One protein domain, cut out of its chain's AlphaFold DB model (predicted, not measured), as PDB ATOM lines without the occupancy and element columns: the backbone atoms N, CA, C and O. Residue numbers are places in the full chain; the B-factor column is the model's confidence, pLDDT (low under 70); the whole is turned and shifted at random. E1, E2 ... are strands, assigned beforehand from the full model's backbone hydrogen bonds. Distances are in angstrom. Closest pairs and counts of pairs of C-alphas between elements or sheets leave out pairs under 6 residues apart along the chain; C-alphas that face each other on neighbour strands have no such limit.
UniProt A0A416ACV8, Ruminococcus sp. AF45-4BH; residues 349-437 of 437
ATOM      1  N   VAL A 349     186.239 195.052  99.814       89.44
ATOM      2  CA  VAL A 349     186.204 195.529  98.429       89.44
ATOM      3  C   VAL A 349     186.828 194.462  97.550       89.44
ATOM      4  O   VAL A 349     187.982 194.088  97.759       89.44
ATOM      5  N   GLU A 350     186.066 193.993  96.575       91.38
ATOM      6  CA  GLU A 350     186.496 193.026  95.574       91.38
ATOM      7  C   GLU A 350     186.326 193.645  94.189       91.38
ATOM      8  O   GLU A 350     185.305 194.272  93.907       91.38
ATOM      9  N   LYS A 351     187.343 193.511  93.336       92.44
ATOM     10  CA  LYS A 351     187.314 193.990  91.954       92.44
ATOM     11  C   LYS A 351     187.503 192.803  91.031       92.44
ATOM     12  O   LYS A 351     188.494 192.089  91.142       92.44
ATOM     13  N   GLU A 352     186.574 192.650  90.103       94.94
ATOM     14  CA  GLU A 352     186.571 191.562  89.134       94.94
ATOM     15  C   GLU A 352     186.408 192.114  87.723       94.94
ATOM     16  O   GLU A 352     185.741 193.128  87.508       94.94
ATOM     17  N   VAL A 353     186.974 191.406  86.754       94.25
ATOM     18  CA  VAL A 353     186.754 191.591  85.321       94.25
ATOM     19  C   VAL A 353     185.999 190.394  84.764       94.25
ATOM     20  O   VAL A 353     186.012 189.304  85.342       94.25
ATOM     21  N   ILE A 354     185.319 190.578  83.637       92.94
ATOM     22  CA  ILE A 354     184.703 189.452  82.935       92.94
ATOM     23  C   ILE A 354     185.766 188.711  82.116       92.94
ATOM     24  O   ILE A 354     186.667 189.329  81.560       92.94
ATOM     25  N   ASN A 355     185.696 187.386  82.035       91.31
ATOM     26  CA  ASN A 355     186.573 186.604  81.166       91.31
ATOM     27  C   ASN A 355     185.906 186.258  79.827       91.31
ATOM     28  O   ASN A 355     184.704 186.458  79.642       91.31
ATOM     29  N   ALA A 356     186.659 185.653  78.905       87.75
ATOM     30  CA  ALA A 356     186.162 185.251  77.583       87.75
ATOM     31  C   ALA A 356     184.946 184.294  77.614       87.75
ATOM     32  O   ALA A 356     184.241 184.153  76.616       87.75
ATOM     33  N   THR A 357     184.686 183.628  78.745       89.44
ATOM     34  CA  THR A 357     183.514 182.751  78.944       89.44
ATOM     35  C   THR A 357     182.324 183.460  79.596       89.44
ATOM     36  O   THR A 357     181.318 182.816  79.889       89.44
ATOM     37  N   GLY A 358     182.429 184.769  79.841       88.56
ATOM     38  CA  GLY A 358     181.394 185.572  80.489       88.56
ATOM     39  C   GLY A 358     181.355 185.442  82.015       88.56
ATOM     40  O   GLY A 358     180.352 185.807  82.623       88.56
ATOM     41  N   LYS A 359     182.398 184.888  82.647       91.44
ATOM     42  CA  LYS A 359     182.470 184.730  84.107       91.44
ATOM     43  C   LYS A 359     183.331 185.814  84.734       91.44
ATOM     44  O   LYS A 359     184.376 186.147  84.185       91.44
ATOM     45  N   TRP A 360     182.907 186.302  85.891       93.00
ATOM     46  CA  TRP A 360     183.685 187.221  86.713       93.00
ATOM     47  C   TRP A 360     184.873 186.510  87.368       93.00
ATOM     48  O   TRP A 360     184.776 185.334  87.737       93.00
ATOM     49  N   GLY A 361     185.996 187.215  87.454       92.50
ATOM     50  CA  GLY A 361     187.205 186.773  88.135       92.50
ATOM     51  C   GLY A 361     188.193 187.921  88.329       92.50
ATOM     52  O   GLY A 361     187.986 189.025  87.832       92.50
ATOM     53  N   ASN A 362     189.280 187.658  89.051       92.50
ATOM     54  CA  ASN A 362     190.249 188.694  89.432       92.50
ATOM     55  C   ASN A 362     191.209 189.083  88.297       92.50
ATOM     56  O   ASN A 362     191.909 190.089  88.396       92.50
ATOM     57  N   ASP A 363     191.246 188.290  87.229       91.31
ATOM     58  CA  ASP A 363     192.061 188.498  86.044       91.31
ATOM     59  C   ASP A 363     191.379 187.944  84.783       91.31
ATOM     60  O   ASP A 363     190.492 187.087  84.826       91.31
ATOM     61  N   SER A 364     191.786 188.480  83.635       93.88
ATOM     62  CA  SER A 364     191.459 187.950  82.314       93.88
ATOM     63  C   SER A 364     192.418 188.533  81.279       93.88
ATOM     64  O   SER A 364     192.926 189.644  81.444       93.88
ATOM     65  N   ASP A 365     192.619 187.799  80.189       93.44
ATOM     66  CA  ASP A 365     193.388 188.261  79.040       93.44
ATOM     67  C   ASP A 365     192.536 189.176  78.152       93.44
ATOM     68  O   ASP A 365     191.420 188.818  77.768       93.44
ATOM     69  N   TYR A 366     193.096 190.336  77.806       92.62
ATOM     70  CA  TYR A 366     192.522 191.322  76.890       92.62
ATOM     71  C   TYR A 366     193.593 191.816  75.917       92.62
ATOM     72  O   TYR A 366     194.769 191.940  76.269       92.62
ATOM     73  N   SER A 367     193.193 192.100  74.681       93.88
ATOM     74  CA  SER A 367     194.056 192.715  73.672       93.88
ATOM     75  C   SER A 367     194.092 194.235  73.833       93.88
ATOM     76  O   SER A 367     193.187 194.856  74.390       93.88
ATOM     77  N   ALA A 368     195.144 194.868  73.313       91.06
ATOM     78  CA  ALA A 368     195.222 196.324  73.288       91.06
ATOM     79  C   ALA A 368     194.062 196.912  72.465       91.06
ATOM     80  O   ALA A 368     193.915 196.594  71.284       91.06
ATOM     81  N   GLY A 369     193.283 197.795  73.090       90.12
ATOM     82  CA  GLY A 369     192.092 198.408  72.498       90.12
ATOM     83  C   GLY A 369     190.773 197.732  72.876       90.12
ATOM     84  O   GLY A 369     189.727 198.276  72.532       90.12
ATOM     85  N   ASP A 370     190.803 196.605  73.592       93.19
ATOM     86  CA  ASP A 370     189.586 195.987  74.115       93.19
ATOM     87  C   ASP A 370     188.988 196.833  75.250       93.19
ATOM     88  O   ASP A 370     189.703 197.381  76.095       93.19
ATOM     89  N   GLU A 371     187.657 196.904  75.294       93.25
ATOM     90  CA  GLU A 371     186.945 197.388  76.474       93.25
ATOM     91  C   GLU A 371     186.979 196.303  77.553       93.25
ATOM     92  O   GLU A 371     186.710 195.133  77.273       93.25
ATOM     93  N   VAL A 372     187.288 196.695  78.790       92.62
ATOM     94  CA  VAL A 372     187.377 195.784  79.937       92.62
ATOM     95  C   VAL A 372     186.207 196.055  80.882       92.62
ATOM     96  O   VAL A 372     186.279 196.982  81.690       92.62
ATOM     97  N   PRO A 373     185.113 195.272  80.820       92.62
ATOM     98  CA  PRO A 373     184.063 195.343  81.822       92.62
ATOM     99  C   PRO A 373     184.612 194.877  83.166       92.62
ATOM    100  O   PRO A 373     185.105 193.752  83.294       92.62
ATOM    101  N   TYR A 374     184.486 195.728  84.175       92.44
ATOM    102  CA  TYR A 374     184.812 195.390  85.551       92.44
ATOM    103  C   TYR A 374     183.645 195.727  86.473       92.44
ATOM    104  O   TYR A 374     182.817 196.592  86.178       92.44
ATOM    105  N   ARG A 375     183.593 195.040  87.611       92.88
ATOM    106  CA  ARG A 375     182.704 195.371  88.722       92.88
ATOM    107  C   ARG A 375     183.514 195.506  90.000       92.88
ATOM    108  O   ARG A 375     184.519 194.820  90.177       92.88
ATOM    109  N   VAL A 376     183.056 196.389  90.877       93.12
ATOM    110  CA  VAL A 376     183.598 196.548  92.226       93.12
ATOM    111  C   VAL A 376     182.485 196.227  93.213       93.12
ATOM    112  O   VAL A 376     181.498 196.956  93.298       93.12
ATOM    113  N   THR A 377     182.641 195.130  93.944       91.50
ATOM    114  CA  THR A 377     181.713 194.697  94.990       91.50
ATOM    115  C   THR A 377     182.192 195.255  96.321       91.50
ATOM    116  O   THR A 377     183.339 195.038  96.712       91.50
ATOM    117  N   VAL A 378     181.325 195.992  97.019       89.75
ATOM    118  CA  VAL A 378     181.660 196.651  98.288       89.75
ATOM    119  C   VAL A 378     180.714 196.188  99.390       89.75
ATOM    120  O   VAL A 378     179.532 196.529  99.379       89.75
ATOM    121  N   ASP A 379     181.246 195.486 100.392       88.69
ATOM    122  CA  ASP A 379     180.501 195.206 101.620       88.69
ATOM    123  C   ASP A 379     180.531 196.442 102.514       88.69
ATOM    124  O   ASP A 379     181.533 196.746 103.177       88.69
ATOM    125  N   VAL A 380     179.410 197.155 102.549       83.38
ATOM    126  CA  VAL A 380     179.256 198.352 103.371       83.38
ATOM    127  C   VAL A 380     179.271 197.967 104.858       83.38
ATOM    128  O   VAL A 380     178.475 197.126 105.289       83.38
ATOM    129  N   PRO A 381     180.144 198.573 105.683       80.69
ATOM    130  CA  PRO A 381     180.221 198.235 107.095       80.69
ATOM    131  C   PRO A 381     178.961 198.684 107.848       80.69
ATOM    132  O   PRO A 381     178.355 199.710 107.544       80.69
ATOM    133  N   SER A 382     178.582 197.957 108.901       78.12
ATOM    134  CA  SER A 382     177.344 198.226 109.651       78.12
ATOM    135  C   SER A 382     177.293 199.606 110.323       78.12
ATOM    136  O   SER A 382     176.207 200.101 110.616       78.12
ATOM    137  N   ASN A 383     178.447 200.235 110.563       79.94
ATOM    138  CA  ASN A 383     178.563 201.580 111.134       79.94
ATOM    139  C   ASN A 383     178.564 202.702 110.076       79.94
ATOM    140  O   ASN A 383     178.891 203.836 110.413       79.94
ATOM    141  N   ILE A 384     178.200 202.420 108.817       83.44
ATOM    142  CA  ILE A 384     178.157 203.414 107.725       83.44
ATOM    143  C   ILE A 384     177.382 204.688 108.104       83.44
ATOM    144  O   ILE A 384     177.767 205.783 107.714       83.44
ATOM    145  N   LYS A 385     176.337 204.566 108.937       84.00
ATOM    146  CA  LYS A 385     175.508 205.691 109.412       84.00
ATOM    147  C   LYS A 385     176.262 206.694 110.289       84.00
ATOM    148  O   LYS A 385     175.816 207.829 110.428       84.00
ATOM    149  N   ASP A 386     177.368 206.273 110.893       81.56
ATOM    150  CA  ASP A 386     178.179 207.106 111.781       81.56
ATOM    151  C   ASP A 386     179.316 207.820 111.030       81.56
ATOM    152  O   ASP A 386     180.000 208.689 111.598       81.56
ATOM    153  N   LEU A 387     179.528 207.453 109.761       80.88
ATOM    154  CA  LEU A 387     180.554 208.022 108.901       80.88
ATOM    155  C   LEU A 387     180.093 209.369 108.348       80.88
ATOM    156  O   LEU A 387     178.917 209.589 108.078       80.88
ATOM    157  N   ARG A 388     181.042 210.297 108.220       82.50
ATOM    158  CA  ARG A 388     180.798 211.596 107.575       82.50
ATOM    159  C   ARG A 388     180.988 211.544 106.068       82.50
ATOM    160  O   ARG A 388     180.435 212.381 105.378       82.50
ATOM    161  N   GLU A 389     181.838 210.631 105.626       82.88
ATOM    162  CA  GLU A 389     182.289 210.494 104.254       82.88
ATOM    163  C   GLU A 389     182.607 209.015 104.037       82.88
ATOM    164  O   GLU A 389     183.229 208.370 104.892       82.88
ATOM    165  N   PHE A 390     182.149 208.479 102.910       85.19
ATOM    166  CA  PHE A 390     182.509 207.150 102.437       85.19
ATOM    167  C   PHE A 390     182.991 207.268 100.996       85.19
ATOM    168  O   PHE A 390     182.226 207.645 100.110       85.19
ATOM    169  N   VAL A 391     184.272 206.970 100.782       87.56
ATOM    170  CA  VAL A 391     184.940 207.123  99.488       87.56
ATOM    171  C   VAL A 391     185.394 205.760  98.998       87.56
ATOM    172  O   VAL A 391     186.034 205.010  99.737       87.56
ATOM    173  N   VAL A 392     185.093 205.468  97.737       89.38
ATOM    174  CA  VAL A 392     185.678 204.337  97.013       89.38
ATOM    175  C   VAL A 392     186.443 204.904  95.831       89.38
ATOM    176  O   VAL A 392     185.895 205.676  95.045       89.38
ATOM    177  N   THR A 393     187.714 204.532  95.726       90.38
ATOM    178  CA  THR A 393     188.620 205.004  94.680       90.38
ATOM    179  C   THR A 393     189.210 203.811  93.952       90.38
ATOM    180  O   THR A 393     189.662 202.853  94.580       90.38
ATOM    181  N   ASP A 394     189.245 203.900  92.630       91.94
ATOM    182  CA  ASP A 394     189.931 202.966  91.753       91.94
ATOM    183  C   ASP A 394     191.038 203.728  91.030       91.94
ATOM    184  O   ASP A 394     190.785 204.720  90.343       91.94
ATOM    185  N   THR A 395     192.279 203.294  91.240       90.81
ATOM    186  CA  THR A 395     193.449 203.854  90.565       90.81
ATOM    187  C   THR A 395     193.907 202.873  89.507       90.81
ATOM    188  O   THR A 395     194.183 201.712  89.808       90.81
ATOM    189  N   MET A 396     193.994 203.349  88.271       88.06
ATOM    190  CA  MET A 396     194.350 202.517  87.130       88.06
ATOM    191  C   MET A 396     195.747 202.853  86.620       88.06
ATOM    192  O   MET A 396     196.160 204.009  86.622       88.06
ATOM    193  N   GLU A 397     196.445 201.834  86.130       89.25
ATOM    194  CA  GLU A 397     197.707 201.975  85.413       89.25
ATOM    195  C   GLU A 397     197.558 201.329  84.032       89.25
ATOM    196  O   GLU A 397     196.977 200.252  83.896       89.25
ATOM    197  N   HIS A 398     198.076 201.995  82.996       88.94
ATOM    198  CA  HIS A 398     198.099 201.494  81.613       88.94
ATOM    199  C   HIS A 398     196.723 201.242  80.964       88.94
ATOM    200  O   HIS A 398     196.635 200.522  79.972       88.94
ATOM    201  N   GLN A 399     195.664 201.858  81.489       89.75
ATOM    202  CA  GLN A 399     194.294 201.772  80.979       89.75
ATOM    203  C   GLN A 399     193.729 203.178  80.759       89.75
ATOM    204  O   GLN A 399     194.227 204.149  81.331       89.75
ATOM    205  N   THR A 400     192.686 203.280  79.936       91.25
ATOM    206  CA  THR A 400     191.930 204.522  79.743       91.25
ATOM    207  C   THR A 400     190.520 204.337  80.284       91.25
ATOM    208  O   THR A 400     189.809 203.431  79.858       91.25
ATOM    209  N   TYR A 401     190.122 205.183  81.234       92.19
ATOM    210  CA  TYR A 401     188.770 205.172  81.782       92.19
ATOM    211  C   TYR A 401     187.755 205.671  80.746       92.19
ATOM    212  O   TYR A 401     187.984 206.688  80.091       92.19
ATOM    213  N   ILE A 402     186.614 204.990  80.636       92.12
ATOM    214  CA  ILE A 402     185.509 205.411  79.773       92.12
ATOM    215  C   ILE A 402     184.585 206.327  80.581       92.12
ATOM    216  O   ILE A 402     183.904 205.888  81.501       92.12
ATOM    217  N   HIS A 403     184.544 207.613  80.236       91.12
ATOM    218  CA  HIS A 403     183.730 208.601  80.948       91.12
ATOM    219  C   HIS A 403     182.237 208.248  81.012       91.12
ATOM    220  O   HIS A 403     181.652 207.782  80.032       91.12
ATOM    221  N   ASN A 404     181.600 208.562  82.146       88.31
ATOM    222  CA  ASN A 404     180.181 208.297  82.417       88.31
ATOM    223  C   ASN A 404     179.776 206.807  82.330       88.31
ATOM    224  O   ASN A 404     178.605 206.502  82.077       88.31
ATOM    225  N   SER A 405     180.716 205.869  82.510       90.88
ATOM    226  CA  SER A 405     180.415 204.430  82.501       90.88
ATOM    227  C   SER A 405     180.048 203.866  83.878       90.88
ATOM    228  O   SER A 405     179.489 202.770  83.948       90.88
ATOM    229  N   LEU A 406     180.355 204.579  84.970       91.81
ATOM    230  CA  LEU A 406     180.098 204.119  86.335       91.81
ATOM    231  C   LEU A 406     178.601 204.107  86.653       91.81
ATOM    232  O   LEU A 406     177.895 205.096  86.467       91.81
ATOM    233  N   LYS A 407     178.131 202.971  87.171       92.62
ATOM    234  CA  LYS A 407     176.757 202.750  87.633       92.62
ATOM    235  C   LYS A 407     176.783 201.908  88.902       92.62
ATOM    236  O   LYS A 407     177.629 201.026  89.036       92.62
ATOM    237  N   ILE A 408     175.857 202.174  89.821       93.88
ATOM    238  CA  ILE A 408     175.781 201.493  91.118       93.88
ATOM    239  C   ILE A 408     174.525 200.632  91.165       93.88
ATOM    240  O   ILE A 408     173.445 201.075  90.780       93.88
ATOM    241  N   TYR A 409     174.674 199.409  91.663       94.00
ATOM    242  CA  TYR A 409     173.622 198.399  91.745       94.00
ATOM    243  C   TYR A 409     173.617 197.780  93.145       94.00
ATOM    244  O   TYR A 409     174.647 197.760  93.817       94.00
ATOM    245  N   SER A 410     172.465 197.276  93.590       90.00
ATOM    246  CA  SER A 410     172.337 196.529  94.853       90.00
ATOM    247  C   SER A 410     172.376 195.011  94.676       90.00
ATOM    248  O   SER A 410     172.431 194.295  95.676       90.00
ATOM    249  N   ASP A 411     172.314 194.514  93.440       88.44
ATOM    250  CA  ASP A 411     172.244 193.091  93.122       88.44
ATOM    251  C   ASP A 411     173.332 192.661  92.128       88.44
ATOM    252  O   ASP A 411     173.741 193.426  91.255       88.44
ATOM    253  N   GLU A 412     173.774 191.405  92.234       84.00
ATOM    254  CA  GLU A 412     174.820 190.844  91.366       84.00
ATOM    255  C   GLU A 412     174.428 190.790  89.882       84.00
ATOM    256  O   GLU A 412     175.306 190.749  89.018       84.00
ATOM    257  N   GLY A 413     173.127 190.766  89.583       85.06
ATOM    258  CA  GLY A 413     172.587 190.746  88.227       85.06
ATOM    259  C   GLY A 413     172.578 192.117  87.552       85.06
ATOM    260  O   GLY A 413     172.238 192.189  86.371       85.06
ATOM    261  N   LEU A 414     172.961 193.180  88.274       87.06
ATOM    262  CA  LEU A 414     172.980 194.565  87.799       87.06
ATOM    263  C   LEU A 414     171.616 194.988  87.220       87.06
ATOM    264  O   LEU A 414     171.535 195.630  86.169       87.06
ATOM    265  N   SER A 415     170.533 194.568  87.879       88.56
ATOM    266  CA  SER A 415     169.183 194.619  87.315       88.56
ATOM    267  C   SER A 415     168.573 196.024  87.301       88.56
ATOM    268  O   SER A 415     167.936 196.412  86.319       88.56
ATOM    269  N   GLU A 416     168.801 196.802  88.360       93.00
ATOM    270  CA  GLU A 416     168.303 198.168  88.513       93.00
ATOM    271  C   GLU A 416     169.388 199.076  89.099       93.00
ATOM    272  O   GLU A 416     169.977 198.796  90.142       93.00
ATOM    273  N   GLU A 417     169.657 200.181  88.407       94.06
ATOM    274  CA  GLU A 417     170.627 201.176  88.854       94.06
ATOM    275  C   GLU A 417     170.057 202.006  90.013       94.06
ATOM    276  O   GLU A 417     168.981 202.598  89.897       94.06
ATOM    277  N   ILE A 418     170.815 202.101  91.104       93.50
ATOM    278  CA  ILE A 418     170.430 202.773  92.348       93.50
ATOM    279  C   ILE A 418     171.312 203.991  92.640       93.50
ATOM    280  O   ILE A 418     172.334 204.218  91.999       93.50
ATOM    281  N   LEU A 419     170.919 204.773  93.654       89.94
ATOM    282  CA  LEU A 419     171.690 205.907  94.192       89.94
ATOM    283  C   LEU A 419     172.017 207.001  93.164       89.94
ATOM    284  O   LEU A 419     172.900 207.820  93.398       89.94
ATOM    285  N   LYS A 420     171.276 207.065  92.054       89.25
ATOM    286  CA  LYS A 420     171.370 208.163  91.083       89.25
ATOM    287  C   LYS A 420     171.309 209.503  91.799       89.25
ATOM    288  O   LYS A 420     170.411 209.723  92.609       89.25
ATOM    289  N   GLU A 421     172.271 210.372  91.497       87.69
ATOM    290  CA  GLU A 421     172.381 211.724  92.066       87.69
ATOM    291  C   GLU A 421     172.618 211.766  93.593       87.69
ATOM    292  O   GLU A 421     172.609 212.843  94.183       87.69
ATOM    293  N   GLN A 422     172.855 210.619  94.243       89.94
ATOM    294  CA  GLN A 422     173.156 210.512  95.681       89.94
ATOM    295  C   GLN A 422     174.661 210.386  95.970       89.94
ATOM    296  O   GLN A 422     175.046 210.162  97.113       89.94
ATOM    297  N   TYR A 423     175.507 210.489  94.946       90.88
ATOM    298  CA  TYR A 423     176.962 210.456  95.058       90.88
ATOM    299  C   TYR A 423     177.587 211.421  94.058       90.88
ATOM    300  O   TYR A 423     176.993 211.757  93.029       90.88
ATOM    301  N   THR A 424     178.804 211.855  94.355       92.31
ATOM    302  CA  THR A 424     179.637 212.601  93.412       92.31
ATOM    303  C   THR A 424     180.680 211.672  92.808       92.31
ATOM    304  O   THR A 424     181.237 210.817  93.496       92.31
ATOM    305  N   VAL A 425     180.946 211.845  91.512       92.12
ATOM    306  CA  VAL A 425     181.998 211.118  90.792       92.12
ATOM    307  C   VAL A 425     183.080 212.098  90.386       92.12
ATOM    308  O   VAL A 425     182.799 213.145  89.805       92.12
ATOM    309  N   THR A 426     184.326 211.748  90.679       93.31
ATOM    310  CA  THR A 426     185.501 212.380  90.083       93.31
ATOM    311  C   THR A 426     186.131 211.378  89.134       93.31
ATOM    312  O   THR A 426     186.537 210.304  89.569       93.31
ATOM    313  N   GLU A 427     186.207 211.715  87.851       92.38
ATOM    314  CA  GLU A 427     186.737 210.839  86.804       92.38
ATOM    315  C   GLU A 427     187.994 211.456  86.187       92.38
ATOM    316  O   GLU A 427     188.064 212.665  85.955       92.38
ATOM    317  N   ASN A 428     188.984 210.621  85.890       89.56
ATOM    318  CA  ASN A 428     190.178 210.986  85.147       89.56
ATOM    319  C   ASN A 428     190.533 209.848  84.187       89.56
ATOM    320  O   ASN A 428     190.799 208.727  84.619       89.56
ATOM    321  N   GLU A 429     190.604 210.161  82.893       87.62
ATOM    322  CA  GLU A 429     190.870 209.185  81.828       87.62
ATOM    323  C   GLU A 429     192.114 208.329  82.077       87.62
ATOM    324  O   GLU A 429     192.142 207.165  81.696       87.62
ATOM    325  N   THR A 430     193.139 208.888  82.721       86.00
ATOM    326  CA  THR A 430     194.448 208.243  82.890       86.00
ATOM    327  C   THR A 430     194.712 207.707  84.289       86.00
ATOM    328  O   THR A 430     195.593 206.868  84.446       86.00
ATOM    329  N   THR A 431     193.986 208.186  85.305       86.56
ATOM    330  CA  THR A 431     194.237 207.807  86.706       86.56
ATOM    331  C   THR A 431     193.078 207.063  87.361       86.56
ATOM    332  O   THR A 431     193.261 206.550  88.460       86.56
ATOM    333  N   GLY A 432     191.911 206.970  86.715       91.56
ATOM    334  CA  GLY A 432     190.761 206.216  87.215       91.56
ATOM    335  C   GLY A 432     189.621 207.088  87.729       91.56
ATOM    336  O   GLY A 432     189.313 208.132  87.155       91.56
ATOM    337  N   TRP A 433     188.956 206.643  88.793       93.62
ATOM    338  CA  TRP A 433     187.746 207.290  89.298       93.62
ATOM    339  C   TRP A 433     187.643 207.219  90.822       93.62
ATOM    340  O   TRP A 433     188.246 206.372  91.482       93.62
ATOM    341  N   SER A 434     186.844 208.119  91.389       93.44
ATOM    342  CA  SER A 434     186.462 208.098  92.796       93.44
ATOM    343  C   SER A 434     184.991 208.449  92.949       93.44
ATOM    344  O   SER A 434     184.523 209.407  92.332       93.44
ATOM    345  N   ILE A 435     184.287 207.711  93.806       93.06
ATOM    346  CA  ILE A 435     182.935 208.054  94.263       93.06
ATOM    347  C   ILE A 435     182.974 208.477  95.725       93.06
ATOM    348  O   ILE A 435     183.715 207.891  96.517       93.06
ATOM    349  N   SER A 436     182.169 209.474  96.079       91.38
ATOM    350  CA  SER A 436     181.954 209.885  97.468       91.38
ATOM    351  C   SER A 436     180.473 210.072  97.770       91.38
ATOM    352  O   SER A 436     179.740 210.631  96.948       91.38
ATOM    353  N   PHE A 437     180.075 209.601  98.953       87.19
ATOM    354  CA  PHE A 437     178.728 209.697  99.520       87.19
ATOM    355  C   PHE A 437     178.690 210.632 100.724       87.19
ATOM    356  O   PHE A 437     179.670 210.606 101.514       87.19
TER     357      PHE A 437
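AT A GLANCE: This is residues 349 to 437 of the 437 residues of a protein of Ruminococcus sp. AF45-4BH (UniProt A0A416ACV8). Little regular structure is here: a small antiparallel sheet, E3 - E5 - E4, and a separate antiparallel hairpin, E1 and E2, sit among long loops, and residues 381 to 386 stick out. The printed part has 89 residues, 27 of them in five named strands, E1 to E5 along the chain, all strand. It is elongated, 43 by 27 by 20 A, and only just compact, close to loose, with radius of gyration of the C-alphas 14.1 A.

IN THESE COORDINATES: Find C-alpha 391 at (184.940, 207.123, 99.488), where E3, residues 391 to 395, begins its 12.8 A. E5 is residues 432 to 436, 14.0 A; E4 is 424 to 428, 13.5 A. E1, residues 349 to 354, runs 16.7 A from (186.204, 195.529, 98.429); E2, 374 to 379, runs 16.6 A.

HOW THE PARTS SIT: Inner strand E5 has N 435 and O 392 of E3 at 2.9 A, and N 434 and O 426 of E4 at 2.9 A. In hairpin E1 and E2, N 377 and O 350 are 2.8 A apart. E2 and E3 are apart.

THE WHOLE: The C-alphas farthest apart, Ser 367 and Asp 386, are 43.7 A apart. The printed part has no cut; E4 to E5 is tight, the other links long. No printed residue is under 70 in pLDDT.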